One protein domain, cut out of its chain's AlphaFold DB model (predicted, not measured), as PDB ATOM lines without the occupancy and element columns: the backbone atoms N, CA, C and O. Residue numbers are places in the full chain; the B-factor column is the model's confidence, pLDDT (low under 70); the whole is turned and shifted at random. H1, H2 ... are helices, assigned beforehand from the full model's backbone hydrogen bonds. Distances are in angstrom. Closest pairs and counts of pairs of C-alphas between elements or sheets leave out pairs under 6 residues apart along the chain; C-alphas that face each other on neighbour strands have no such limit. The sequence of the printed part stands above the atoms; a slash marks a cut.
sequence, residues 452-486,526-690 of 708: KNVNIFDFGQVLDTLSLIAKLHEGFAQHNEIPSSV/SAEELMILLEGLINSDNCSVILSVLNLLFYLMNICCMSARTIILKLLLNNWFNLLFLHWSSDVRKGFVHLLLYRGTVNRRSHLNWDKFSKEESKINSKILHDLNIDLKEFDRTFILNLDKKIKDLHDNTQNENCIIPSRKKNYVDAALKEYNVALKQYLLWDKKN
ATOM      1  N   LYS A 452      -0.825  39.990 -59.758       64.50
ATOM      2  CA  LYS A 452      -1.779  40.020 -60.878       64.50
ATOM      3  C   LYS A 452      -2.161  38.618 -61.355       64.50
ATOM      4  O   LYS A 452      -3.303  38.390 -61.724       64.50
ATOM      5  N   ASN A 453      -1.212  37.686 -61.354       64.44
ATOM      6  CA  ASN A 453      -1.418  36.338 -61.887       64.44
ATOM      7  C   ASN A 453      -1.904  35.321 -60.841       64.44
ATOM      8  O   ASN A 453      -2.092  34.149 -61.173       64.44
ATOM      9  N   VAL A 454      -2.077  35.729 -59.580       71.00
ATOM     10  CA  VAL A 454      -2.508  34.810 -58.524       71.00
ATOM     11  C   VAL A 454      -4.000  34.517 -58.642       71.00
ATOM     12  O   VAL A 454      -4.814  35.430 -58.792       71.00
ATOM     13  N   ASN A 455      -4.391  33.243 -58.561       71.50
ATOM     14  CA  ASN A 455      -5.800  32.903 -58.453       71.50
ATOM     15  C   ASN A 455      -6.288  33.327 -57.067       71.50
ATOM     16  O   ASN A 455      -6.067  32.633 -56.081       71.50
ATOM     17  N   ILE A 456      -6.978  34.464 -56.995       62.94
ATOM     18  CA  ILE A 456      -7.509  35.005 -55.737       62.94
ATOM     19  C   ILE A 456      -8.511  34.065 -55.044       62.94
ATOM     20  O   ILE A 456      -8.782  34.234 -53.856       62.94
ATOM     21  N   PHE A 457      -9.055  33.076 -55.764       61.66
ATOM     22  CA  PHE A 457      -9.945  32.052 -55.215       61.66
ATOM     23  C   PHE A 457      -9.192  30.854 -54.614       61.66
ATOM     24  O   PHE A 457      -9.801  30.062 -53.895       61.66
ATOM     25  N   ASP A 458      -7.888  30.726 -54.873       69.75
ATOM     26  CA  ASP A 458      -7.003  29.750 -54.240       69.75
ATOM     27  C   ASP A 458      -6.175  30.444 -53.152       69.75
ATOM     28  O   ASP A 458      -5.132  31.055 -53.400       69.75
ATOM     29  N   PHE A 459      -6.663  30.365 -51.914       65.50
ATOM     30  CA  PHE A 459      -6.033  31.040 -50.782       65.50
ATOM     31  C   PHE A 459      -4.604  30.535 -50.523       65.50
ATOM     32  O   PHE A 459      -3.737  31.334 -50.175       65.50
ATOM     33  N   GLY A 460      -4.332  29.245 -50.756       66.38
ATOM     34  CA  GLY A 460      -2.982  28.687 -50.655       66.38
ATOM     35  C   GLY A 460      -2.034  29.337 -51.662       66.38
ATOM     36  O   GLY A 460      -0.953  29.791 -51.290       66.38
ATOM     37  N   GLN A 461      -2.480  29.500 -52.912       68.44
ATOM     38  CA  GLN A 461      -1.697  30.181 -53.944       68.44
ATOM     39  C   GLN A 461      -1.451  31.663 -53.618       68.44
ATOM     40  O   GLN A 461      -0.344  32.166 -53.839       68.44
ATOM     41  N   VAL A 462      -2.451  32.367 -53.073       66.69
ATOM     42  CA  VAL A 462      -2.304  33.754 -52.590       66.69
ATOM     43  C   VAL A 462      -1.200  33.846 -51.545       66.69
ATOM     44  O   VAL A 462      -0.324  34.704 -51.639       66.69
ATOM     45  N   LEU A 463      -1.194  32.935 -50.580       65.25
ATOM     46  CA  LEU A 463      -0.227  32.927 -49.490       65.25
ATOM     47  C   LEU A 463       1.182  32.563 -49.944       65.25
ATOM     48  O   LEU A 463       2.132  33.242 -49.557       65.25
ATOM     49  N   ASP A 464       1.323  31.555 -50.801       69.25
ATOM     50  CA  ASP A 464       2.607  31.203 -51.407       69.25
ATOM     51  C   ASP A 464       3.187  32.388 -52.186       69.25
ATOM     52  O   ASP A 464       4.383  32.678 -52.103       69.25
ATOM     53  N   THR A 465       2.321  33.118 -52.892       70.62
ATOM     54  CA  THR A 465       2.694  34.315 -53.649       70.62
ATOM     55  C   THR A 465       3.118  35.453 -52.722       70.62
ATOM     56  O   THR A 465       4.191  36.025 -52.914       70.62
ATOM     57  N   LEU A 466       2.344  35.752 -51.674       69.50
ATOM     58  CA  LEU A 466       2.693  36.769 -50.677       69.50
ATOM     59  C   LEU A 466       3.987  36.411 -49.928       69.50
ATOM     60  O   LEU A 466       4.837  37.275 -49.738       69.50
ATOM     61  N   SER A 467       4.177  35.140 -49.555       69.31
ATOM     62  CA  SER A 467       5.402  34.638 -48.915       69.31
ATOM     63  C   SER A 467       6.614  34.765 -49.832       69.31
ATOM     64  O   SER A 467       7.689  35.167 -49.387       69.31
ATOM     65  N   LEU A 468       6.452  34.448 -51.119       71.12
ATOM     66  CA  LEU A 468       7.500  34.634 -52.116       71.12
ATOM     67  C   LEU A 468       7.880  36.112 -52.243       71.12
ATOM     68  O   LEU A 468       9.066  36.426 -52.200       71.12
ATOM     69  N   ILE A 469       6.898  37.009 -52.350       71.25
ATOM     70  CA  ILE A 469       7.147  38.452 -52.440       71.25
ATOM     71  C   ILE A 469       7.845  38.953 -51.174       71.25
ATOM     72  O   ILE A 469       8.877  39.608 -51.280       71.25
ATOM     73  N   ALA A 470       7.357  38.591 -49.987       67.69
ATOM     74  CA  ALA A 470       7.984  38.978 -48.725       67.69
ATOM     75  C   ALA A 470       9.453  38.524 -48.652       67.69
ATOM     76  O   ALA A 470      10.322  39.330 -48.331       67.69
ATOM     77  N   LYS A 471       9.759  37.280 -49.047       69.25
ATOM     78  CA  LYS A 471      11.142  36.765 -49.119       69.25
ATOM     79  C   LYS A 471      12.008  37.511 -50.136       69.25
ATOM     80  O   LYS A 471      13.206  37.668 -49.909       69.25
ATOM     81  N   LEU A 472      11.437  37.944 -51.264       66.00
ATOM     82  CA  LEU A 472      12.155  38.744 -52.261       66.00
ATOM     83  C   LEU A 472      12.502  40.135 -51.709       66.00
ATOM     84  O   LEU A 472      13.640  40.574 -51.859       66.00
ATOM     85  N   HIS A 473      11.555  40.791 -51.029       69.69
ATOM     86  CA  HIS A 473      11.772  42.088 -50.375       69.69
ATOM     87  C   HIS A 473      12.749  41.995 -49.200       69.69
ATOM     88  O   HIS A 473      13.636  42.834 -49.078       69.69
ATOM     89  N   GLU A 474      12.646  40.948 -48.378       67.44
ATOM     90  CA  GLU A 474      13.587  40.683 -47.286       67.44
ATOM     91  C   GLU A 474      15.007  40.468 -47.820       67.44
ATOM     92  O   GLU A 474      15.950  41.089 -47.331       67.44
ATOM     93  N   GLY A 475      15.159  39.640 -48.862       64.62
ATOM     94  CA  GLY A 475      16.440  39.450 -49.534       64.62
ATOM     95  C   GLY A 475      17.009  40.784 -50.009       64.62
ATOM     96  O   GLY A 475      18.128  41.141 -49.638       64.62
ATOM     97  N   PHE A 476      16.232  41.549 -50.780       66.06
ATOM     98  CA  PHE A 476      16.652  42.854 -51.292       66.06
ATOM     99  C   PHE A 476      17.141  43.802 -50.183       66.06
ATOM    100  O   PHE A 476      18.195  44.422 -50.341       66.06
ATOM    101  N   ALA A 477      16.421  43.873 -49.059       62.25
ATOM    102  CA  ALA A 477      16.802  44.690 -47.907       62.25
ATOM    103  C   ALA A 477      18.111  44.205 -47.252       62.25
ATOM    104  O   ALA A 477      18.987  45.009 -46.949       62.25
ATOM    105  N   GLN A 478      18.290  42.892 -47.076       64.25
ATOM    106  CA  GLN A 478      19.520  42.331 -46.496       64.25
ATOM    107  C   GLN A 478      20.765  42.612 -47.351       64.25
ATOM    108  O   GLN A 478      21.856  42.779 -46.810       64.25
ATOM    109  N   HIS A 479      20.619  42.638 -48.677       56.91
ATOM    110  CA  HIS A 479      21.756  42.682 -49.597       56.91
ATOM    111  C   HIS A 479      22.272  44.076 -49.930       56.91
ATOM    112  O   HIS A 479      23.456  44.215 -50.216       56.91
ATOM    113  N   ASN A 480      21.419  45.094 -49.929       55.62
ATOM    114  CA  ASN A 480      21.841  46.409 -50.401       55.62
ATOM    115  C   ASN A 480      22.502  47.272 -49.309       55.62
ATOM    116  O   ASN A 480      22.750  48.444 -49.561       55.62
ATOM    117  N   GLU A 481      22.744  46.748 -48.091       47.69
ATOM    118  CA  GLU A 481      23.027  47.560 -46.877       47.69
ATOM    119  C   GLU A 481      22.059  48.745 -46.727       47.69
ATOM    120  O   GLU A 481      22.305  49.737 -46.044       47.69
ATOM    121  N   ILE A 482      20.918  48.595 -47.385       40.78
ATOM    122  CA  ILE A 482      19.762  49.431 -47.325       40.78
ATOM    123  C   ILE A 482      18.951  48.750 -46.233       40.78
ATOM    124  O   ILE A 482      18.214  47.809 -46.540       40.78
ATOM    125  N   PRO A 483      19.046  49.165 -44.947       35.56
ATOM    126  CA  PRO A 483      17.912  48.921 -44.063       35.56
ATOM    127  C   PRO A 483      16.671  49.340 -44.853       35.56
ATOM    128  O   PRO A 483      16.769  50.292 -45.624       35.56
ATOM    129  N   SER A 484      15.523  48.661 -44.746       41.00
ATOM    130  CA  SER A 484      14.332  49.033 -45.544       41.00
ATOM    131  C   SER A 484      14.013  50.548 -45.495       41.00
ATOM    132  O   SER A 484      13.359  51.085 -46.381       41.00
ATOM    133  N   SER A 485      14.599  51.263 -44.528       37.44
ATOM    134  CA  SER A 485      14.838  52.703 -44.452       37.44
ATOM    135  C   SER A 485      15.820  53.410 -45.438       37.44
ATOM    136  O   SER A 485      16.048  54.597 -45.237       37.44
ATOM    137  N   VAL A 486      16.399  52.842 -46.510       32.53
ATOM    138  CA  VAL A 486      17.054  53.671 -47.580       32.53
ATOM    139  C   VAL A 486      16.077  54.040 -48.695       32.53
ATOM    140  O   VAL A 486      16.234  55.094 -49.306       32.53
ATOM    141  N   SER A 526      -2.665  30.667 -40.128       60.94
ATOM    142  CA  SER A 526      -3.195  31.468 -39.036       60.94
ATOM    143  C   SER A 526      -3.355  32.903 -39.536       60.94
ATOM    144  O   SER A 526      -2.581  33.393 -40.359       60.94
ATOM    145  N   ALA A 527      -4.369  33.617 -39.049       61.53
ATOM    146  CA  ALA A 527      -4.498  35.033 -39.376       61.53
ATOM    147  C   ALA A 527      -3.191  35.796 -39.068       61.53
ATOM    148  O   ALA A 527      -2.853  36.721 -39.789       61.53
ATOM    149  N   GLU A 528      -2.424  35.357 -38.069       61.19
ATOM    150  CA  GLU A 528      -1.115  35.904 -37.698       61.19
ATOM    151  C   GLU A 528      -0.063  35.778 -38.814       61.19
ATOM    152  O   GLU A 528       0.652  36.740 -39.080       61.19
ATOM    153  N   GLU A 529       0.005  34.648 -39.521       64.12
ATOM    154  CA  GLU A 529       0.939  34.456 -40.641       64.12
ATOM    155  C   GLU A 529       0.604  35.366 -41.829       64.12
ATOM    156  O   GLU A 529       1.489  36.034 -42.370       64.12
ATOM    157  N   LEU A 530      -0.682  35.468 -42.193       69.06
ATOM    158  CA  LEU A 530      -1.136  36.440 -43.193       69.06
ATOM    159  C   LEU A 530      -0.775  37.869 -42.761       69.06
ATOM    160  O   LEU A 530      -0.396  38.693 -43.592       69.06
ATOM    161  N   MET A 531      -0.865  38.159 -41.464       71.25
ATOM    162  CA  MET A 531      -0.582  39.486 -40.940       71.25
ATOM    163  C   MET A 531       0.884  39.875 -41.028       71.25
ATOM    164  O   MET A 531       1.166  40.980 -41.483       71.25
ATOM    165  N   ILE A 532       1.801  38.975 -40.670       72.69
ATOM    166  CA  ILE A 532       3.245  39.214 -40.804       72.69
ATOM    167  C   ILE A 532       3.594  39.513 -42.268       72.69
ATOM    168  O   ILE A 532       4.360  40.434 -42.555       72.69
ATOM    169  N   LEU A 533       2.989  38.776 -43.207       72.50
ATOM    170  CA  LEU A 533       3.194  38.994 -44.638       72.50
ATOM    171  C   LEU A 533       2.663  40.357 -45.094       72.50
ATOM    172  O   LEU A 533       3.397  41.121 -45.719       72.50
ATOM    173  N   LEU A 534       1.409  40.686 -44.774       77.81
ATOM    174  CA  LEU A 534       0.809  41.965 -45.164       77.81
ATOM    175  C   LEU A 534       1.538  43.159 -44.536       77.81
ATOM    176  O   LEU A 534       1.697  44.188 -45.190       77.81
ATOM    177  N   GLU A 535       2.005  43.019 -43.296       80.75
ATOM    178  CA  GLU A 535       2.779  44.046 -42.603       80.75
ATOM    179  C   GLU A 535       4.119  44.298 -43.296       80.75
ATOM    180  O   GLU A 535       4.446  45.452 -43.565       80.75
ATOM    181  N   GLY A 536       4.852  43.248 -43.683       72.88
ATOM    182  CA  GLY A 536       6.083  43.391 -44.465       72.88
ATOM    183  C   GLY A 536       5.864  44.100 -45.807       72.88
ATOM    184  O   GLY A 536       6.655  44.960 -46.190       72.88
ATOM    185  N   LEU A 537       4.760  43.795 -46.497       75.25
ATOM    186  CA  LEU A 537       4.432  44.412 -47.787       75.25
ATOM    187  C   LEU A 537       4.010  45.875 -47.650       75.25
ATOM    188  O   LEU A 537       4.430  46.706 -48.453       75.25
ATOM    189  N   ILE A 538       3.212  46.212 -46.638       81.81
ATOM    190  CA  ILE A 538       2.787  47.595 -46.393       81.81
ATOM    191  C   ILE A 538       3.955  48.453 -45.901       81.81
ATOM    192  O   ILE A 538       4.104  49.591 -46.338       81.81
ATOM    193  N   ASN A 539       4.836  47.888 -45.075       80.50
ATOM    194  CA  ASN A 539       6.036  48.572 -44.596       80.50
ATOM    195  C   ASN A 539       7.123  48.735 -45.676       80.50
ATOM    196  O   ASN A 539       8.120  49.406 -45.419       80.50
ATOM    197  N   SER A 540       6.945  48.161 -46.875       74.31
ATOM    198  CA  SER A 540       7.848  48.399 -48.011       74.31
ATOM    199  C   SER A 540       7.738  49.818 -48.593       74.31
ATOM    200  O   SER A 540       8.603  50.211 -49.370       74.31
ATOM    201  N   ASP A 541       6.666  50.558 -48.262       74.62
ATOM    202  CA  ASP A 541       6.308  51.885 -48.807       74.62
ATOM    203  C   ASP A 541       6.227  51.944 -50.350       74.62
ATOM    204  O   ASP A 541       6.174  53.004 -50.977       74.62
ATOM    205  N   ASN A 542       6.190  50.781 -51.005       77.56
ATOM    206  CA  ASN A 542       6.087  50.699 -52.447       77.56
ATOM    207  C   ASN A 542       4.625  50.853 -52.882       77.56
ATOM    208  O   ASN A 542       3.798  49.965 -52.663       77.56
ATOM    209  N   CYS A 543       4.314  51.959 -53.562       82.31
ATOM    210  CA  CYS A 543       2.945  52.277 -53.971       82.31
ATOM    211  C   CYS A 543       2.269  51.178 -54.807       82.31
ATOM    212  O   CYS A 543       1.088  50.910 -54.596       82.31
ATOM    213  N   SER A 544       2.995  50.509 -55.711       74.19
ATOM    214  CA  SER A 544       2.431  49.449 -56.558       74.19
ATOM    215  C   SER A 544       2.114  48.204 -55.737       74.19
ATOM    216  O   SER A 544       1.022  47.655 -55.854       74.19
ATOM    217  N   VAL A 545       3.029  47.800 -54.850       76.44
ATOM    218  CA  VAL A 545       2.820  46.665 -53.940       76.44
ATOM    219  C   VAL A 545       1.652  46.941 -52.998       76.44
ATOM    220  O   VAL A 545       0.765  46.102 -52.868       76.44
ATOM    221  N   ILE A 546       1.607  48.127 -52.385       86.38
ATOM    222  CA  ILE A 546       0.522  48.522 -51.481       86.38
ATOM    223  C   ILE A 546      -0.816  48.532 -52.223       86.38
ATOM    224  O   ILE A 546      -1.788  47.990 -51.708       86.38
ATOM    225  N   LEU A 547      -0.884  49.090 -53.436       85.56
ATOM    226  CA  LEU A 547      -2.106  49.069 -54.245       85.56
ATOM    227  C   LEU A 547      -2.551  47.644 -54.583       85.56
ATOM    228  O   LEU A 547      -3.731  47.329 -54.439       85.56
ATOM    229  N   SER A 548      -1.626  46.764 -54.967       80.69
ATOM    230  CA  SER A 548      -1.939  45.354 -55.202       80.69
ATOM    231  C   SER A 548      -2.428  44.654 -53.930       80.69
ATOM    232  O   SER A 548      -3.387  43.890 -53.997       80.69
ATOM    233  N   VAL A 549      -1.842  44.953 -52.766       85.31
ATOM    234  CA  VAL A 549      -2.309  44.444 -51.465       85.31
ATOM    235  C   VAL A 549      -3.701  44.980 -51.129       85.31
ATOM    236  O   VAL A 549      -4.560  44.210 -50.714       85.31
ATOM    237  N   LEU A 550      -3.963  46.271 -51.336       91.50
ATOM    238  CA  LEU A 550      -5.276  46.875 -51.101       91.50
ATOM    239  C   LEU A 550      -6.347  46.281 -52.020       91.50
ATOM    240  O   LEU A 550      -7.442  45.983 -51.549       91.50
ATOM    241  N   ASN A 551      -6.023  46.050 -53.295       85.69
ATOM    242  CA  ASN A 551      -6.906  45.378 -54.247       85.69
ATOM    243  C   ASN A 551      -7.158  43.924 -53.838       85.69
ATOM    244  O   ASN A 551      -8.308  43.497 -53.771       85.69
ATOM    245  N   LEU A 552      -6.111  43.180 -53.477       81.88
ATOM    246  CA  LEU A 552      -6.250  41.819 -52.969       81.88
ATOM    247  C   LEU A 552      -7.154  41.786 -51.728       81.88
ATOM    248  O   LEU A 552      -8.113  41.018 -51.689       81.88
ATOM    249  N   LEU A 553      -6.911  42.660 -50.744       87.50
ATOM    250  CA  LEU A 553      -7.749  42.797 -49.553       87.50
ATOM    251  C   LEU A 553      -9.189  43.167 -49.915       87.50
ATOM    252  O   LEU A 553     -10.119  42.647 -49.307       87.50
ATOM    253  N   PHE A 554      -9.407  44.011 -50.923       89.44
ATOM    254  CA  PHE A 554     -10.745  44.396 -51.364       89.44
ATOM    255  C   PHE A 554     -11.591  43.198 -51.806       89.44
ATOM    256  O   PHE A 554     -12.763  43.105 -51.424       89.44
ATOM    257  N   TYR A 555     -11.000  42.262 -52.550       82.62
ATOM    258  CA  TYR A 555     -11.673  41.028 -52.960       82.62
ATOM    259  C   TYR A 555     -11.726  39.995 -51.828       82.62
ATOM    260  O   TYR A 555     -12.796  39.444 -51.551       82.62
ATOM    261  N   LEU A 556     -10.610  39.788 -51.115       79.94
ATOM    262  CA  LEU A 556     -10.513  38.842 -49.998       79.94
ATOM    263  C   LEU A 556     -11.546  39.135 -48.910       79.94
ATOM    264  O   LEU A 556     -12.185  38.223 -48.400       79.94
ATOM    265  N   MET A 557     -11.788  40.407 -48.596       84.06
ATOM    266  CA  MET A 557     -12.725  40.813 -47.548       84.06
ATOM    267  C   MET A 557     -14.171  40.355 -47.788       84.06
ATOM    268  O   MET A 557     -14.959  40.343 -46.841       84.06
ATOM    269  N   ASN A 558     -14.520  39.973 -49.020       77.56
ATOM    270  CA  ASN A 558     -15.821  39.403 -49.367       77.56
ATOM    271  C   ASN A 558     -15.908  37.885 -49.122       77.56
ATOM    272  O   ASN A 558     -17.005  37.358 -48.957       77.56
ATOM    273  N   ILE A 559     -14.770  37.185 -49.120       72.25
ATOM    274  CA  ILE A 559     -14.691  35.719 -49.013       72.25
ATOM    275  C   ILE A 559     -14.066  35.237 -47.698       72.25
ATOM    276  O   ILE A 559     -14.282  34.092 -47.303       72.25
ATOM    277  N   CYS A 560     -13.323  36.092 -46.992       70.94
ATOM    278  CA  CYS A 560     -12.716  35.762 -45.711       70.94
ATOM    279  C   CYS A 560     -13.771  35.425 -44.652       70.94
ATOM    280  O   CYS A 560     -14.807  36.083 -44.531       70.94
ATOM    281  N   CYS A 561     -13.455  34.442 -43.807       73.94
ATOM    282  CA  CYS A 561     -14.237  34.169 -42.610       73.94
ATOM    283  C   CYS A 561     -14.224  35.379 -41.654       73.94
ATOM    284  O   CYS A 561     -13.305  36.205 -41.652       73.94
ATOM    285  N   MET A 562     -15.251  35.486 -40.808       81.06
ATOM    286  CA  MET A 562     -15.447  36.658 -39.944       81.06
ATOM    287  C   MET A 562     -14.302  36.909 -38.956       81.06
ATOM    288  O   MET A 562     -14.028  38.067 -38.628       81.06
ATOM    289  N   SER A 563     -13.613  35.863 -38.495       77.38
ATOM    290  CA  SER A 563     -12.451  35.996 -37.609       77.38
ATOM    291  C   SER A 563     -11.281  36.687 -38.317       77.38
ATOM    292  O   SER A 563     -10.785  37.697 -37.818       77.38
ATOM    293  N   ALA A 564     -10.902  36.222 -39.512       77.50
ATOM    294  CA  ALA A 564      -9.855  36.841 -40.328       77.50
ATOM    295  C   ALA A 564     -10.218  38.285 -40.708       77.50
ATOM    296  O   ALA A 564      -9.418  39.202 -40.530       77.50
ATOM    297  N   ARG A 565     -11.467  38.510 -41.131       85.00
ATOM    298  CA  ARG A 565     -11.997  39.844 -41.445       85.00
ATOM    299  C   ARG A 565     -11.862  40.814 -40.267       85.00
ATOM    300  O   ARG A 565     -11.420  41.947 -40.438       85.00
ATOM    301  N   THR A 566     -12.212  40.365 -39.061       84.94
ATOM    302  CA  THR A 566     -12.107  41.165 -37.832       84.94
ATOM    303  C   THR A 566     -10.665  41.575 -37.541       84.94
ATOM    304  O   THR A 566     -10.414  42.717 -37.157       84.94
ATOM    305  N   ILE A 567      -9.720  40.657 -37.736       84.31
ATOM    306  CA  ILE A 567      -8.290  40.908 -37.536       84.31
ATOM    307  C   ILE A 567      -7.796  41.938 -38.556       84.31
ATOM    308  O   ILE A 567      -7.275  42.979 -38.158       84.31
ATOM    309  N   ILE A 568      -8.070  41.721 -39.845       86.31
ATOM    310  CA  ILE A 568      -7.667  42.630 -40.928       86.31
ATOM    311  C   ILE A 568      -8.206  44.048 -40.685       86.31
ATOM    312  O   ILE A 568      -7.450  45.015 -40.751       86.31
ATOM    313  N   LEU A 569      -9.489  44.200 -40.333       91.50
ATOM    314  CA  LEU A 569     -10.084  45.519 -40.069       91.50
ATOM    315  C   LEU A 569      -9.477  46.216 -38.853       91.50
ATOM    316  O   LEU A 569      -9.279  47.433 -38.883       91.50
ATOM    317  N   LYS A 570      -9.155  45.467 -37.790       90.06
ATOM    318  CA  LYS A 570      -8.451  46.026 -36.631       90.06
ATOM    319  C   LYS A 570      -7.082  46.563 -37.032       90.06
ATOM    320  O   LYS A 570      -6.718  47.631 -36.561       90.06
ATOM    321  N   LEU A 571      -6.355  45.885 -37.916       87.62
ATOM    322  CA  LEU A 571      -5.040  46.341 -38.374       87.62
ATOM    323  C   LEU A 571      -5.129  47.540 -39.308       87.62
ATOM    324  O   LEU A 571      -4.416  48.519 -39.091       87.62
ATOM    325  N   LEU A 572      -6.065  47.517 -40.261       92.62
ATOM    326  CA  LEU A 572      -6.333  48.658 -41.137       92.62
ATOM    327  C   LEU A 572      -6.666  49.915 -40.325       92.62
ATOM    328  O   LEU A 572      -6.158  50.988 -40.638       92.62
ATOM    329  N   LEU A 573      -7.476  49.804 -39.265       94.44
ATOM    330  CA  LEU A 573      -7.832  50.955 -38.433       94.44
ATOM    331  C   LEU A 573      -6.762  51.324 -37.401       94.44
ATOM    332  O   LEU A 573      -6.502  52.508 -37.195       94.44
ATOM    333  N   ASN A 574      -6.160  50.365 -36.705       92.25
ATOM    334  CA  ASN A 574      -5.305  50.670 -35.557       92.25
ATOM    335  C   ASN A 574      -3.849  50.885 -35.957       92.25
ATOM    336  O   ASN A 574      -3.251  51.858 -35.505       92.25
ATOM    337  N   ASN A 575      -3.314  50.023 -36.822       90.38
ATOM    338  CA  ASN A 575      -1.891  49.990 -37.140       90.38
ATOM    339  C   ASN A 575      -1.600  50.780 -38.419       90.38
ATOM    340  O   ASN A 575      -0.721  51.635 -38.435       90.38
ATOM    341  N   TRP A 576      -2.372  50.541 -39.480       93.44
ATOM    342  CA  TRP A 576      -2.065  51.077 -40.807       93.44
ATOM    343  C   TRP A 576      -2.842  52.333 -41.176       93.44
ATOM    344  O   TRP A 576      -2.557  52.927 -42.210       93.44
ATOM    345  N   PHE A 577      -3.787  52.779 -40.346       95.50
ATOM    346  CA  PHE A 577      -4.640  53.912 -40.700       95.50
ATOM    347  C   PHE A 577      -3.830  55.163 -41.013       95.50
ATOM    348  O   PHE A 577      -3.969  55.710 -42.094       95.50
ATOM    349  N   ASN A 578      -2.934  55.590 -40.119       91.94
ATOM    350  CA  ASN A 578      -2.126  56.784 -40.377       91.94
ATOM    351  C   ASN A 578      -1.156  56.576 -41.547       91.94
ATOM    352  O   ASN A 578      -0.951  57.505 -42.321       91.94
ATOM    353  N   LEU A 579      -0.593  55.373 -41.685       90.56
ATOM    354  CA  LEU A 579       0.356  55.037 -42.745       90.56
ATOM    355  C   LEU A 579      -0.293  55.127 -44.132       90.56
ATOM    356  O   LEU A 579       0.221  55.808 -45.009       90.56
ATOM    357  N   LEU A 580      -1.449  54.486 -44.314       94.62
ATOM    358  CA  LEU A 580      -2.133  54.390 -45.605       94.62
ATOM    359  C   LEU A 580      -3.017  55.606 -45.897       94.62
ATOM    360  O   LEU A 580      -3.068  56.070 -47.034       94.62
ATOM    361  N   PHE A 581      -3.693  56.161 -44.886       95.81
ATOM    362  CA  PHE A 581      -4.552  57.338 -45.052       95.81
ATOM    363  C   PHE A 581      -3.746  58.609 -45.326       95.81
ATOM    364  O   PHE A 581      -4.223  59.484 -46.038       95.81
ATOM    365  N   LEU A 582      -2.529  58.718 -44.781       92.69
ATOM    366  CA  LEU A 582      -1.627  59.854 -45.009       92.69
ATOM    367  C   LEU A 582      -0.469  59.504 -45.951       92.69
ATOM    368  O   LEU A 582       0.509  60.250 -46.015       92.69
ATOM    369  N   HIS A 583      -0.576  58.392 -46.681       91.94
ATOM    370  CA  HIS A 583       0.433  57.964 -47.641       91.94
ATOM    371  C   HIS A 583       0.674  59.053 -48.697       91.94
ATOM    372  O   HIS A 583      -0.255  59.766 -49.081       91.94
ATOM    373  N   TRP A 584       1.903  59.192 -49.197       88.44
ATOM    374  CA  TRP A 584       2.263  60.267 -50.128       88.44
ATOM    375  C   TRP A 584       1.540  60.144 -51.485       88.44
ATOM    376  O   TRP A 584       1.078  61.147 -52.035       88.44
ATOM    377  N   SER A 585       1.362  58.915 -51.983       90.62
ATOM    378  CA  SER A 585       0.595  58.617 -53.205       90.62
ATOM    379  C   SER A 585      -0.917  58.772 -52.996       90.62
ATOM    380  O   SER A 585      -1.495  58.147 -52.107       90.62
ATOM    381  N   SER A 586      -1.562  59.573 -53.855       91.50
ATOM    382  CA  SER A 586      -3.023  59.764 -53.866       91.50
ATOM    383  C   SER A 586      -3.772  58.472 -54.189       91.50
ATOM    384  O   SER A 586      -4.813  58.212 -53.591       91.50
ATOM    385  N   ASP A 587      -3.230  57.620 -55.058       90.69
ATOM    386  CA  ASP A 587      -3.883  56.361 -55.428       90.69
ATOM    387  C   ASP A 587      -3.953  55.388 -54.253       90.69
ATOM    388  O   ASP A 587      -4.999  54.784 -54.024       90.69
ATOM    389  N   VAL A 588      -2.888  55.298 -53.448       92.75
ATOM    390  CA  VAL A 588      -2.889  54.489 -52.216       92.75
ATOM    391  C   VAL A 588      -3.943  55.002 -51.236       92.75
ATOM    392  O   VAL A 588      -4.732  54.207 -50.723       92.75
ATOM    393  N   ARG A 589      -4.019  56.323 -51.017       95.06
ATOM    394  CA  ARG A 589      -5.029  56.923 -50.128       95.06
ATOM    395  C   ARG A 589      -6.449  56.652 -50.619       95.06
ATOM    396  O   ARG A 589      -7.282  56.185 -49.842       95.06
ATOM    397  N   LYS A 590      -6.722  56.892 -51.908       94.44
ATOM    398  CA  LYS A 590      -8.017  56.599 -52.545       94.44
ATOM    399  C   LYS A 590      -8.371  55.118 -52.401       94.44
ATOM    400  O   LYS A 590      -9.470  54.812 -51.947       94.44
ATOM    401  N   GLY A 591      -7.444  54.213 -52.726       93.31
ATOM    402  CA  GLY A 591      -7.638  52.766 -52.621       93.31
ATOM    403  C   GLY A 591      -7.933  52.312 -51.193       93.31
ATOM    404  O   GLY A 591      -8.874  51.554 -50.964       93.31
ATOM    405  N   PHE A 592      -7.203  52.847 -50.214       96.56
ATOM    406  CA  PHE A 592      -7.416  52.552 -48.799       96.56
ATOM    407  C   PHE A 592      -8.769  53.069 -48.292       96.56
ATOM    408  O   PHE A 592      -9.522  52.330 -47.656       96.56
ATOM    409  N   VAL A 593      -9.127  54.315 -48.613       96.38
ATOM    410  CA  VAL A 593     -10.437  54.892 -48.272       96.38
ATOM    411  C   VAL A 593     -11.572  54.091 -48.904       96.38
ATOM    412  O   VAL A 593     -12.574  53.805 -48.243       96.38
ATOM    413  N   HIS A 594     -11.419  53.703 -50.169       95.00
ATOM    414  CA  HIS A 594     -12.403  52.911 -50.896       95.00
ATOM    415  C   HIS A 594     -12.589  51.535 -50.245       95.00
ATOM    416  O   HIS A 594     -13.726  51.126 -50.003       95.00
ATOM    417  N   LEU A 595     -11.498  50.862 -49.863       95.25
ATOM    418  CA  LEU A 595     -11.532  49.611 -49.100       95.25
ATOM    419  C   LEU A 595     -12.319  49.762 -47.788       95.25
ATOM    420  O   LEU A 595     -13.227  48.973 -47.525       95.25
ATOM    421  N   LEU A 596     -12.021  50.789 -46.987       96.19
ATOM    422  CA  LEU A 596     -12.694  51.012 -45.703       96.19
ATOM    423  C   LEU A 596     -14.191  51.311 -45.861       96.19
ATOM    424  O   LEU A 596     -14.997  50.796 -45.090       96.19
ATOM    425  N   LEU A 597     -14.578  52.126 -46.845       95.44
ATOM    426  CA  LEU A 597     -15.978  52.516 -47.037       95.44
ATOM    427  C   LEU A 597     -16.829  51.379 -47.605       95.44
ATOM    428  O   LEU A 597     -17.937  51.142 -47.129       95.44
ATOM    429  N   TYR A 598     -16.323  50.671 -48.616       94.38
ATOM    430  CA  TYR A 598     -17.110  49.684 -49.356       94.38
ATOM    431  C   TYR A 598     -16.974  48.257 -48.831       94.38
ATOM    432  O   TYR A 598     -17.878  47.447 -49.024       94.38
ATOM    433  N   ARG A 599     -15.850  47.930 -48.187       93.50
ATOM    434  CA  ARG A 599     -15.569  46.587 -47.663       93.50
ATOM    435  C   ARG A 599     -15.299  46.577 -46.169       93.50
ATOM    436  O   ARG A 599     -15.033  45.501 -45.646       93.50
ATOM    437  N   GLY A 600     -15.411  47.709 -45.473       92.38
ATOM    438  CA  GLY A 600     -15.274  47.791 -44.016       92.38
ATOM    439  C   GLY A 600     -16.402  47.103 -43.248       92.38
ATOM    440  O   GLY A 600     -16.153  46.435 -42.248       92.38
ATOM    441  N   THR A 601     -17.627  47.145 -43.772       92.81
ATOM    442  CA  THR A 601     -18.804  46.493 -43.178       92.81
ATOM    443  C   THR A 601     -19.373  45.407 -44.086       92.81
ATOM    444  O   THR A 601     -19.157  45.431 -45.299       92.81
ATOM    445  N   VAL A 602     -20.068  44.429 -43.498       89.50
ATOM    446  CA  VAL A 602     -20.841  43.441 -44.274       89.50
ATOM    447  C   VAL A 602     -22.204  44.022 -44.635       89.50
ATOM    448  O   VAL A 602     -22.656  43.906 -45.771       89.50
ATOM    449  N   ASN A 603     -22.843  44.684 -43.672       91.69
ATOM    450  CA  ASN A 603     -24.105  45.374 -43.880       91.69
ATOM    451  C   ASN A 603     -23.871  46.782 -44.431       91.69
ATOM    452  O   ASN A 603     -22.870  47.440 -44.131       91.69
ATOM    453  N   ARG A 604     -24.837  47.290 -45.196       91.50
ATOM    454  CA  ARG A 604     -24.786  48.678 -45.665       91.50
ATOM    455  C   ARG A 604     -24.956  49.676 -44.518       91.50
ATOM    456  O   ARG A 604     -25.741  49.455 -43.592       91.50
ATOM    457  N   ARG A 605     -24.278  50.827 -44.603       93.62
ATOM    458  CA  ARG A 605     -24.345  51.879 -43.573       93.62
ATOM    459  C   ARG A 605     -25.766  52.420 -43.393       93.62
ATOM    460  O   ARG A 605     -26.199  52.599 -42.256       93.62
ATOM    461  N   SER A 606     -26.514  52.641 -44.479       92.62
ATOM    462  CA  SER A 606     -27.926  53.045 -44.402       92.62
ATOM    463  C   SER A 606     -28.793  52.030 -43.644       92.62
ATOM    464  O   SER A 606     -29.601  52.416 -42.797       92.62
ATOM    465  N   HIS A 607     -28.585  50.737 -43.896       93.00
ATOM    466  CA  HIS A 607     -29.329  49.647 -43.267       93.00
ATOM    467  C   HIS A 607     -29.019  49.535 -41.771       93.00
ATOM    468  O   HIS A 607     -29.936  49.360 -40.970       93.00
ATOM    469  N   LEU A 608     -27.754  49.724 -41.378       93.56
ATOM    470  CA  LEU A 608     -27.327  49.742 -39.974       93.56
ATOM    471  C   LEU A 608     -27.937  50.906 -39.184       93.56
ATOM    472  O   LEU A 608     -28.322  50.716 -38.027       93.56
ATOM    473  N   ASN A 609     -28.044  52.083 -39.811       91.81
ATOM    474  CA  ASN A 609     -28.609  53.289 -39.198       91.81
ATOM    475  C   ASN A 609     -30.121  53.185 -38.964       91.81
ATOM    476  O   ASN A 609     -30.633  53.748 -38.001       91.81
ATOM    477  N   TRP A 610     -30.845  52.508 -39.855       92.69
ATOM    478  CA  TRP A 610     -32.302  52.363 -39.757       92.69
ATOM    479  C   TRP A 610     -32.749  51.033 -39.157       92.69
ATOM    480  O   TRP A 610     -33.947  50.838 -38.967       92.69
ATOM    481  N   ASP A 611     -31.802  50.129 -38.899       93.50
ATOM    482  CA  ASP A 611     -32.040  48.734 -38.521       93.50
ATOM    483  C   ASP A 611     -32.980  48.013 -39.517       93.50
ATOM    484  O   ASP A 611     -33.830  47.203 -39.150       93.50
ATOM    485  N   LYS A 612     -32.840  48.338 -40.812       93.38
ATOM    486  CA  LYS A 612     -33.645  47.799 -41.922       93.38
ATOM    487  C   LYS A 612     -32.749  47.039 -42.889       93.38
ATOM    488  O   LYS A 612     -32.098  47.653 -43.725       93.38
ATOM    489  N   PHE A 613     -32.750  45.716 -42.783       91.38
ATOM    490  CA  PHE A 613     -31.890  44.835 -43.572       91.38
ATOM    491  C   PHE A 613     -32.660  44.173 -44.714       91.38
ATOM    492  O   PHE A 613     -33.849  43.866 -44.592       91.38
ATOM    493  N   SER A 614     -31.960  43.898 -45.811       90.06
ATOM    494  CA  SER A 614     -32.451  43.003 -46.861       90.06
ATOM    495  C   SER A 614     -32.661  41.578 -46.328       90.06
ATOM    496  O   SER A 614     -32.221  41.213 -45.228       90.06
ATOM    497  N   LYS A 615     -33.352  40.740 -47.111       91.69
ATOM    498  CA  LYS A 615     -33.546  39.326 -46.758       91.69
ATOM    499  C   LYS A 615     -32.209  38.584 -46.726       91.69
ATOM    500  O   LYS A 615     -31.997  37.763 -45.835       91.69
ATOM    501  N   GLU A 616     -31.313  38.896 -47.659       88.88
ATOM    502  CA  GLU A 616     -29.970  38.327 -47.739       88.88
ATOM    503  C   GLU A 616     -29.117  38.725 -46.528       88.88
ATOM    504  O   GLU A 616     -28.579  37.847 -45.854       88.88
ATOM    505  N   GLU A 617     -29.057  40.016 -46.182       89.56
ATOM    506  CA  GLU A 617     -28.324  40.498 -44.999       89.56
ATOM    507  C   GLU A 617     -28.882  39.900 -43.707       89.56
ATOM    508  O   GLU A 617     -28.123  39.447 -42.857       89.56
ATOM    509  N   SER A 618     -30.210  39.835 -43.562       92.56
ATOM    510  CA  SER A 618     -30.841  39.217 -42.387       92.56
ATOM    511  C   SER A 618     -30.431  37.750 -42.244       92.56
ATOM    512  O   SER A 618     -30.084  37.312 -41.150       92.56
ATOM    513  N   LYS A 619     -30.401  37.003 -43.356       92.94
ATOM    514  CA  LYS A 619     -29.955  35.604 -43.381       92.94
ATOM    515  C   LYS A 619     -28.479  35.471 -42.992       92.94
ATOM    516  O   LYS A 619     -28.146  34.579 -42.215       92.94
ATOM    517  N   ILE A 620     -27.612  36.343 -43.508       88.31
ATOM    518  CA  ILE A 620     -26.177  36.364 -43.179       88.31
ATOM    519  C   ILE A 620     -25.968  36.696 -41.696       88.31
ATOM    520  O   ILE A 620     -25.266  35.961 -41.005       88.31
ATOM    521  N   ASN A 621     -26.630  37.740 -41.190       89.50
ATOM    522  CA  ASN A 621     -26.556  38.166 -39.791       89.50
ATOM    523  C   ASN A 621     -26.997  37.046 -38.837       89.50
ATOM    524  O   ASN A 621     -26.285  36.737 -37.885       89.50
ATOM    525  N   SER A 622     -28.135  36.394 -39.106       91.88
ATOM    526  CA  SER A 622     -28.610  35.268 -38.291       91.88
ATOM    527  C   SER A 622     -27.660  34.073 -38.338       91.88
ATOM    528  O   SER A 622     -27.428  33.448 -37.305       91.88
ATOM    529  N   LYS A 623     -27.090  33.766 -39.511       90.44
ATOM    530  CA  LYS A 623     -26.126  32.672 -39.663       90.44
ATOM    531  C   LYS A 623     -24.847  32.935 -38.866       90.44
ATOM    532  O   LYS A 623     -24.418  32.069 -38.122       90.44
ATOM    533  N   ILE A 624     -24.263  34.128 -38.977       85.06
ATOM    534  CA  ILE A 624     -23.023  34.482 -38.266       85.06
ATOM    535  C   ILE A 624     -23.240  34.516 -36.750       85.06
ATOM    536  O   ILE A 624     -22.398  34.016 -36.006       85.06
ATOM    537  N   LEU A 625     -24.375  35.052 -36.291       88.88
ATOM    538  CA  LEU A 625     -24.719  35.048 -34.871       88.88
ATOM    539  C   LEU A 625     -24.843  33.618 -34.331       88.88
ATOM    540  O   LEU A 625     -24.343  33.331 -33.251       88.88
ATOM    541  N   HIS A 626     -25.473  32.720 -35.087       90.94
ATOM    542  CA  HIS A 626     -25.619  31.322 -34.692       90.94
ATOM    543  C   HIS A 626     -24.283  30.560 -34.720       90.94
ATOM    544  O   HIS A 626     -23.944  29.882 -33.755       90.94
ATOM    545  N   ASP A 627     -23.523  30.682 -35.809       86.31
ATOM    546  CA  ASP A 627     -22.345  29.845 -36.061       86.31
ATOM    547  C   ASP A 627     -21.108  30.314 -35.281       86.31
ATOM    548  O   ASP A 627     -20.269  29.497 -34.906       86.31
ATOM    549  N   LEU A 628     -20.971  31.624 -35.043       83.75
ATOM    550  CA  LEU A 628     -19.772  32.224 -34.445       83.75
ATOM    551  C   LEU A 628     -20.048  32.999 -33.153       83.75
ATOM    552  O   LEU A 628     -19.100  33.472 -32.530       83.75
ATOM    553  N   ASN A 629     -21.315  33.145 -32.747       90.94
ATOM    554  CA  ASN A 629     -21.719  33.964 -31.600       90.94
ATOM    555  C   ASN A 629     -21.224  35.423 -31.697       90.94
ATOM    556  O   ASN A 629     -20.832  36.036 -30.704       90.94
ATOM    557  N   ILE A 630     -21.218  35.975 -32.915       88.81
ATOM    558  CA  ILE A 630     -20.832  37.362 -33.192       88.81
ATOM    559  C   ILE A 630     -22.064  38.128 -33.669       88.81
ATOM    560  O   ILE A 630     -22.656  37.785 -34.694       88.81
ATOM    561  N   ASP A 631     -22.418  39.205 -32.965       92.19
ATOM    562  CA  ASP A 631     -23.401  40.167 -33.464       92.19
ATOM    563  C   ASP A 631     -22.760  41.035 -34.555       92.19
ATOM    564  O   ASP A 631     -22.071  42.024 -34.287       92.19
ATOM    565  N   LEU A 632     -22.979  40.636 -35.808       90.00
ATOM    566  CA  LEU A 632     -22.422  41.317 -36.974       90.00
ATOM    567  C   LEU A 632     -22.889  42.778 -37.080       90.00
ATOM    568  O   LEU A 632     -22.138  43.624 -37.565       90.00
ATOM    569  N   LYS A 633     -24.097  43.097 -36.602       93.62
ATOM    570  CA  LYS A 633     -24.621  44.468 -36.648       93.62
ATOM    571  C   LYS A 633     -23.837  45.365 -35.705       93.62
ATOM    572  O   LYS A 633     -23.453  46.470 -36.082       93.62
ATOM    573  N   GLU A 634     -23.604  44.885 -34.487       95.00
ATOM    574  CA  GLU A 634     -22.851  45.628 -33.482       95.00
ATOM    575  C   GLU A 634     -21.376  45.756 -33.867       95.00
ATOM    576  O   GLU A 634     -20.779  46.824 -33.709       95.00
ATOM    577  N   PHE A 635     -20.811  44.705 -34.465       93.31
ATOM    578  CA  PHE A 635     -19.477  44.749 -35.051       93.31
ATOM    579  C   PHE A 635     -19.360  45.842 -36.126       93.31
ATOM    580  O   PHE A 635     -18.487  46.707 -36.028       93.31
ATOM    581  N   ASP A 636     -20.261  45.849 -37.115       94.62
ATOM    582  CA  ASP A 636     -20.243  46.831 -38.204       94.62
ATOM    583  C   ASP A 636     -20.472  48.267 -37.682       94.62
ATOM    584  O   ASP A 636     -19.796  49.203 -38.117       94.62
ATOM    585  N   ARG A 637     -21.378  48.460 -36.708       96.06
ATOM    586  CA  ARG A 637     -21.597  49.762 -36.044       96.06
ATOM    587  C   ARG A 637     -20.341  50.245 -35.329       96.06
ATOM    588  O   ARG A 637     -19.941  51.393 -35.508       96.06
ATOM    589  N   THR A 638     -19.699  49.365 -34.567       95.88
ATOM    590  CA  THR A 638     -18.453  49.671 -33.852       95.88
ATOM    591  C   THR A 638     -17.342  50.056 -34.826       95.88
ATOM    592  O   THR A 638     -16.619  51.024 -34.589       95.88
ATOM    593  N   PHE A 639     -17.221  49.344 -35.950       95.44
ATOM    594  CA  PHE A 639     -16.262  49.679 -37.001       95.44
ATOM    595  C   PHE A 639     -16.503  51.087 -37.569       95.44
ATOM    596  O   PHE A 639     -15.569  51.889 -37.611       95.44
ATOM    597  N   ILE A 640     -17.747  51.414 -37.944       96.56
ATOM    598  CA  ILE A 640     -18.105  52.740 -38.478       96.56
ATOM    599  C   ILE A 640     -17.791  53.840 -37.460       96.56
ATOM    600  O   ILE A 640     -17.175  54.840 -37.820       96.56
ATOM    601  N   LEU A 641     -18.163  53.644 -36.193       96.62
ATOM    602  CA  LEU A 641     -17.899  54.614 -35.128       96.62
ATOM    603  C   LEU A 641     -16.399  54.855 -34.932       96.62
ATOM    604  O   LEU A 641     -15.977  55.999 -34.776       96.62
ATOM    605  N   ASN A 642     -15.584  53.799 -34.976       96.94
ATOM    606  CA  ASN A 642     -14.131  53.920 -34.858       96.94
ATOM    607  C   ASN A 642     -13.508  54.640 -36.061       96.94
ATOM    608  O   ASN A 642     -12.601  55.455 -35.879       96.94
ATOM    609  N   LEU A 643     -13.999  54.367 -37.273       97.19
ATOM    610  CA  LEU A 643     -13.568  55.063 -38.482       97.19
ATOM    611  C   LEU A 643     -13.927  56.552 -38.421       97.19
ATOM    612  O   LEU A 643     -13.050  57.398 -38.585       97.19
ATOM    613  N   ASP A 644     -15.189  56.876 -38.131       97.12
ATOM    614  CA  ASP A 644     -15.661  58.259 -38.010       97.12
ATOM    615  C   ASP A 644     -14.882  59.010 -36.918       97.12
ATOM    616  O   ASP A 644     -14.485  60.159 -37.119       97.12
ATOM    617  N   LYS A 645     -14.601  58.349 -35.785       97.12
ATOM    618  CA  LYS A 645     -13.777  58.910 -34.710       97.12
ATOM    619  C   LYS A 645     -12.369  59.247 -35.200       97.12
ATOM    620  O   LYS A 645     -11.929  60.366 -34.989       97.12
ATOM    621  N   LYS A 646     -11.682  58.334 -35.895       96.94
ATOM    622  CA  LYS A 646     -10.327  58.591 -36.418       96.94
ATOM    623  C   LYS A 646     -10.283  59.739 -37.426       96.94
ATOM    624  O   LYS A 646      -9.365  60.552 -37.385       96.94
ATOM    625  N   ILE A 647     -11.279  59.824 -38.306       97.25
ATOM    626  CA  ILE A 647     -11.405  60.931 -39.263       97.25
ATOM    627  C   ILE A 647     -11.638  62.253 -38.528       97.25
ATOM    628  O   ILE A 647     -11.007  63.259 -38.856       97.25
ATOM    629  N   LYS A 648     -12.507  62.247 -37.513       96.25
ATOM    630  CA  LYS A 648     -12.767  63.418 -36.675       96.25
ATOM    631  C   LYS A 648     -11.520  63.847 -35.904       96.25
ATOM    632  O   LYS A 648     -11.183  65.021 -35.944       96.25
ATOM    633  N   ASP A 649     -10.807  62.913 -35.281       93.88
ATOM    634  CA  ASP A 649      -9.574  63.193 -34.543       93.88
ATOM    635  C   ASP A 649      -8.519  63.832 -35.470       93.88
ATOM    636  O   ASP A 649      -7.875  64.809 -35.093       93.88
ATOM    637  N   LEU A 650      -8.371  63.351 -36.714       92.69
ATOM    638  CA  LEU A 650      -7.497  63.984 -37.715       92.69
ATOM    639  C   LEU A 650      -7.944  65.410 -38.063       92.69
ATOM    640  O   LEU A 650      -7.114  66.318 -38.104       92.69
ATOM    641  N   HIS A 651      -9.240  65.612 -38.296       92.94
ATOM    642  CA  HIS A 651      -9.799  66.920 -38.624       92.94
ATOM    643  C   HIS A 651      -9.635  67.924 -37.469       92.94
ATOM    644  O   HIS A 651      -9.136  69.031 -37.672       92.94
ATOM    645  N   ASP A 652      -9.981  67.531 -36.245       92.25
ATOM    646  CA  ASP A 652      -9.877  68.378 -35.055       92.25
ATOM    647  C   ASP A 652      -8.410  68.751 -34.778       92.25
ATOM    648  O   ASP A 652      -8.101  69.907 -34.478       92.25
ATOM    649  N   ASN A 653      -7.479  67.814 -35.000       88.06
ATOM    650  CA  ASN A 653      -6.048  68.094 -34.924       88.06
ATOM    651  C   ASN A 653      -5.598  69.123 -35.974       88.06
ATOM    652  O   ASN A 653      -4.769  69.969 -35.663       88.06
ATOM    653  N   THR A 654      -6.138  69.127 -37.198       86.56
ATOM    654  CA  THR A 654      -5.748  70.132 -38.215       86.56
ATOM    655  C   THR A 654      -6.250  71.551 -37.945       86.56
ATOM    656  O   THR A 654      -5.630  72.509 -38.424       86.56
ATOM    657  N   GLN A 655      -7.344  71.699 -37.189       86.00
ATOM    658  CA  GLN A 655      -7.948  73.000 -36.880       86.00
ATOM    659  C   GLN A 655      -7.352  73.681 -35.644       86.00
ATOM    660  O   GLN A 655      -7.475  74.895 -35.503       86.00
ATOM    661  N   ASN A 656      -6.705  72.930 -34.753       86.25
ATOM    662  CA  ASN A 656      -6.112  73.497 -33.548       86.25
ATOM    663  C   ASN A 656      -4.850  74.311 -33.900       86.25
ATOM    664  O   ASN A 656      -3.882  73.760 -34.420       86.25
ATOM    665  N   GLU A 657      -4.831  75.619 -33.612       77.12
ATOM    666  CA  GLU A 657      -3.667  76.491 -33.874       77.12
ATOM    667  C   GLU A 657      -2.406  76.040 -33.113       77.12
ATOM    668  O   GLU A 657      -1.291  76.288 -33.564       77.12
ATOM    669  N   ASN A 658      -2.579  75.291 -32.017       80.00
ATOM    670  CA  ASN A 658      -1.495  74.691 -31.234       80.00
ATOM    671  C   ASN A 658      -1.105  73.278 -31.706       80.00
ATOM    672  O   ASN A 658      -0.521  72.504 -30.945       80.00
ATOM    673  N   CYS A 659      -1.479  72.884 -32.925       69.69
ATOM    674  CA  CYS A 659      -1.233  71.532 -33.403       69.69
ATOM    675  C   CYS A 659       0.266  71.241 -33.574       69.69
ATOM    676  O   CYS A 659       0.984  71.943 -34.281       69.69
ATOM    677  N   ILE A 660       0.709  70.140 -32.965       69.56
ATOM    678  CA  ILE A 660       2.093  69.636 -32.999       69.56
ATOM    679  C   ILE A 660       2.408  68.955 -34.350       69.56
ATOM    680  O   ILE A 660       3.537  68.535 -34.599       69.56
ATOM    681  N   ILE A 661       1.433  68.827 -35.260       68.81
ATOM    682  CA  ILE A 661       1.663  68.210 -36.570       68.81
ATOM    683  C   ILE A 661       2.590  69.123 -37.395       68.81
ATOM    684  O   ILE A 661       2.223  70.268 -37.672       68.81
ATOM    685  N   PRO A 662       3.758  68.626 -37.850       73.88
ATOM    686  CA  PRO A 662       4.665  69.396 -38.693       73.88
ATOM    687  C   PRO A 662       3.937  69.969 -39.910       73.88
ATOM    688  O   PRO A 662       3.159  69.265 -40.556       73.88
ATOM    689  N   SER A 663       4.227  71.220 -40.267       70.69
ATOM    690  CA  SER A 663       3.571  71.944 -41.370       70.69
ATOM    691  C   SER A 663       3.518  71.146 -42.683       70.69
ATOM    692  O   SER A 663       2.513  71.188 -43.389       70.69
ATOM    693  N   ARG A 664       4.549  70.336 -42.972       66.81
ATOM    694  CA  ARG A 664       4.590  69.428 -44.134       66.81
ATOM    695  C   ARG A 664       3.496  68.352 -44.117       66.81
ATOM    696  O   ARG A 664       2.957  68.040 -45.171       66.81
ATOM    697  N   LYS A 665       3.133  67.806 -42.951       74.44
ATOM    698  CA  LYS A 665       2.089  66.772 -42.819       74.44
ATOM    699  C   LYS A 665       0.675  67.343 -42.949       74.44
ATOM    700  O   LYS A 665      -0.217  66.622 -43.382       74.44
ATOM    701  N   LYS A 666       0.472  68.630 -42.647       83.12
ATOM    702  CA  LYS A 666      -0.844  69.284 -42.739       83.12
ATOM    703  C   LYS A 666      -1.432  69.212 -44.153       83.12
ATOM    704  O   LYS A 666      -2.576  68.802 -44.310       83.12
ATOM    705  N   ASN A 667      -0.614  69.481 -45.173       82.56
ATOM    706  CA  ASN A 667      -1.037  69.405 -46.577       82.56
ATOM    707  C   ASN A 667      -1.549  68.006 -46.966       82.56
ATOM    708  O   ASN A 667      -2.524  67.890 -47.707       82.56
ATOM    709  N   TYR A 668      -0.913  66.945 -46.457       83.94
ATOM    710  CA  TYR A 668      -1.346  65.569 -46.711       83.94
ATOM    711  C   TYR A 668      -2.648  65.235 -45.989       83.94
ATOM    712  O   TYR A 668      -3.510  64.591 -46.581       83.94
ATOM    713  N   VAL A 669      -2.821  65.697 -44.746       92.31
ATOM    714  CA  VAL A 669      -4.074  65.489 -44.004       92.31
ATOM    715  C   VAL A 669      -5.235  66.194 -44.707       92.31
ATOM    716  O   VAL A 669      -6.269  65.571 -44.933       92.31
ATOM    717  N   ASP A 670      -5.055  67.446 -45.131       91.56
ATOM    718  CA  ASP A 670      -6.092  68.205 -45.840       91.56
ATOM    719  C   ASP A 670      -6.475  67.531 -47.170       91.56
ATOM    720  O   ASP A 670      -7.661  67.394 -47.496       91.56
ATOM    721  N   ALA A 671      -5.478  67.052 -47.925       92.06
ATOM    722  CA  ALA A 671      -5.700  66.296 -49.153       92.06
ATOM    723  C   ALA A 671      -6.455  64.980 -48.888       92.06
ATOM    724  O   ALA A 671      -7.466  64.716 -49.542       92.06
ATOM    725  N   ALA A 672      -6.019  64.197 -47.898       95.00
ATOM    726  CA  ALA A 672      -6.634  62.923 -47.529       95.00
ATOM    727  C   ALA A 672      -8.082  63.094 -47.038       95.00
ATOM    728  O   ALA A 672      -8.975  62.350 -47.444       95.00
ATOM    729  N   LEU A 673      -8.359  64.118 -46.221       96.94
ATOM    730  CA  LEU A 673      -9.712  64.442 -45.763       96.94
ATOM    731  C   LEU A 673     -10.615  64.870 -46.925       96.94
ATOM    732  O   LEU A 673     -11.792  64.496 -46.975       96.94
ATOM    733  N   LYS A 674     -10.093  65.638 -47.887       95.56
ATOM    734  CA  LYS A 674     -10.838  66.004 -49.098       95.56
ATOM    735  C   LYS A 674     -11.182  64.767 -49.932       95.56
ATOM    736  O   LYS A 674     -12.339  64.616 -50.326       95.56
ATOM    737  N   GLU A 675     -10.211  63.888 -50.169       94.81
ATOM    738  CA  GLU A 675     -10.394  62.620 -50.890       94.81
ATOM    739  C   GLU A 675     -11.419  61.717 -50.180       94.81
ATOM    740  O   GLU A 675     -12.365  61.246 -50.816       94.81
ATOM    741  N   TYR A 676     -11.319  61.576 -48.853       97.19
ATOM    742  CA  TYR A 676     -12.289  60.848 -48.030       97.19
ATOM    743  C   TYR A 676     -13.714  61.380 -48.192       97.19
ATOM    744  O   TYR A 676     -14.644  60.612 -48.429       97.19
ATOM    745  N   ASN A 677     -13.901  62.698 -48.124       97.12
ATOM    746  CA  ASN A 677     -15.221  63.309 -48.268       97.12
ATOM    747  C   ASN A 677     -15.822  63.099 -49.666       97.12
ATOM    748  O   ASN A 677     -17.041  62.959 -49.802       97.12
ATOM    749  N   VAL A 678     -14.991  63.079 -50.711       95.75
ATOM    750  CA  VAL A 678     -15.433  62.751 -52.074       95.75
ATOM    751  C   VAL A 678     -15.866  61.286 -52.153       95.75
ATOM    752  O   VAL A 678     -16.979  61.013 -52.610       95.75
ATOM    753  N   ALA A 679     -15.047  60.360 -51.654       94.44
ATOM    754  CA  ALA A 679     -15.352  58.931 -51.655       94.44
ATOM    755  C   ALA A 679     -16.596  58.600 -50.810       94.44
ATOM    756  O   ALA A 679     -17.459  57.841 -51.245       94.44
ATOM    757  N   LEU A 680     -16.767  59.239 -49.648       96.25
ATOM    758  CA  LEU A 680     -17.950  59.075 -48.803       96.25
ATOM    759  C   LEU A 680     -19.228  59.522 -49.526       96.25
ATOM    760  O   LEU A 680     -20.249  58.837 -49.459       96.25
ATOM    761  N   LYS A 681     -19.189  60.637 -50.268       95.62
ATOM    762  CA  LYS A 681     -20.331  61.070 -51.093       95.62
ATOM    763  C   LYS A 681     -20.670  60.040 -52.171       95.62
ATOM    764  O   LYS A 681     -21.849  59.761 -52.383       95.62
ATOM    765  N   GLN A 682     -19.663  59.470 -52.833       94.00
ATOM    766  CA  GLN A 682     -19.855  58.420 -53.839       94.00
ATOM    767  C   GLN A 682     -20.446  57.145 -53.223       94.00
ATOM    768  O   GLN A 682     -21.417  56.605 -53.756       94.00
ATOM    769  N   TYR A 683     -19.940  56.728 -52.062       94.69
ATOM    770  CA  TYR A 683     -20.478  55.612 -51.290       94.69
ATOM    771  C   TYR A 683     -21.952  55.831 -50.935       94.69
ATOM    772  O   TYR A 683     -22.782  54.974 -51.216       94.69
ATOM    773  N   LEU A 684     -22.315  57.002 -50.402       94.38
ATOM    774  CA  LEU A 684     -23.702  57.310 -50.036       94.38
ATOM    775  C   LEU A 684     -24.648  57.344 -51.246       94.38
ATOM    776  O   LEU A 684     -25.837  57.057 -51.111       94.38
ATOM    777  N   LEU A 685     -24.152  57.707 -52.432       93.06
ATOM    778  CA  LEU A 685     -24.927  57.614 -53.672       93.06
ATOM    779  C   LEU A 685     -25.125  56.159 -54.107       93.06
ATOM    780  O   LEU A 685     -26.221  55.808 -54.537       93.06
ATOM    781  N   TRP A 686     -24.090  55.324 -53.994       93.19
ATOM    782  CA  TRP A 686     -24.172  53.890 -54.275       93.19
ATOM    783  C   TRP A 686     -25.132  53.177 -53.315       93.19
ATOM    784  O   TRP A 686     -26.041  52.481 -53.764       93.19
ATOM    785  N   ASP A 687     -25.008  53.446 -52.016       90.38
ATOM    786  CA  ASP A 687     -25.844  52.888 -50.948       90.38
ATOM    787  C   ASP A 687     -27.342  53.148 -51.219       90.38
ATOM    788  O   ASP A 687     -28.185  52.258 -51.105       90.38
ATOM    789  N   LYS A 688     -27.674  54.345 -51.726       89.62
ATOM    790  CA  LYS A 688     -29.041  54.722 -52.130       89.62
ATOM    791  C   LYS A 688     -29.551  54.025 -53.391       89.62
ATOM    792  O   LYS A 688     -30.758  53.828 -53.512       89.62
ATOM    793  N   LYS A 689     -28.680  53.700 -54.353       86.88
ATOM    794  CA  LYS A 689     -29.085  53.117 -55.649       86.88
ATOM    795  C   LYS A 689     -29.561  51.668 -55.534       86.88
ATOM    796  O   LYS A 689     -30.072  51.127 -56.508       86.88
ATOM    797  N   ASN A 690     -29.417  51.055 -54.359       73.06
ATOM    798  CA  ASN A 690     -29.769  49.665 -54.080       73.06
ATOM    799  C   ASN A 690     -29.156  48.657 -55.075       73.06
ATOM    800  O   ASN A 690     -29.655  47.548 -55.240       73.06
TER     801      ASN A 690
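This is residues 452 to 486 and 526 to 690 of the 708 residues of an uncharacterized protein of Entamoeba dispar (strain ATCC PRA-260 / SAW760) (UniProt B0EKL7). Look for five helices in a rather loose up-and-down bundle, H3, H4, H6, H9 and H10, each running against the one before it in the chain, with H6 near the middle and the long hairpin of H9 and H10 along one side. H2, with H1 packed on it, lies on the opposite side, and H7 and H8 sit at the end where H9 begins. The printed part has 200 residues with ten named helices, H1 to H10 in that order, and no named strand; the class is all helix. The whole is compact, with a radius of gyration of the C-alphas of 18.3 A, and spans 56 by 50 by 28 A.

Start at H1, residues 459 to 479, which with residues 463 to 470 alone touches H2, residues 527 to 538, at a steep tilt of 47 degrees; C-alphas 470 and 533 are closest, 6.3 A apart. H2 forms a hairpin with H3, residues 543 to 559, where residues 534 to 538 touch residues 545 to 549 and C-alphas 538 and 546 are closest, at 5.6 A. H4, residues 562 to 574, only just touches H2, with 3 pairs of C-alphas within 8 A, the closest 527 and 564 at 5.7 A. H5, residues 577 to 581, touches residues 588 to 593 of H6, residues 586 to 599; C-alphas 581 and 589 are closest, at 5.1 A. H6 touches H3 at a shallow tilt of 7 degrees, the same way, closest at C-alphas 554 and 595, 5.7 A. H7, residues 605 to 610, only just touches residues 633 to 637 of H9, residues 632 to 655, with 3 pairs within 8 A, the closest C-alphas 608 and 633 at 6.8 A. H8, residues 615 to 628, is about perpendicular to H9 at 82 degrees, and its residues 621 to 625 touch residues 632 to 633; C-alphas 621 and 632 are closest, at 5.9 A. H10, residues 663 to 689, makes a hairpin with H9, closest at C-alphas 654 and 666, 6.7 A, and with residues 672 to 683 alone touches H6, closest at C-alphas 593 and 676, 6.2 A. Every backbone O i to N i+4 pair is within hydrogen-bond range in H1, H2 and H4 to H9; in H3 it is 11 of 13 and in H10 21 of 23.

Find C-alpha 459 at (-6.033, 31.040, -50.782); from there H1 runs 30.2 A to C-alpha 479. H3 measures 24.7 A. H9 runs 34.8 A from C-alpha 632 at (-22.422, 41.317, -36.974), and H10 runs 40.3 A to C-alpha 689 at (-29.085, 53.117, -55.649).

The two C-alphas farthest apart, Glu 481 and Lys 615, are 57.2 A apart. Residues 487 to 525 are not printed, and C-alphas 486 and 526 stand 31.2 A apart across this cut. Of the links printed whole, that from H9 to H10 is short and the others are tight. The mean pLDDT of the printed part is 83.0; 39 residues are under 70, among them 470 to 486 and 526 to 530.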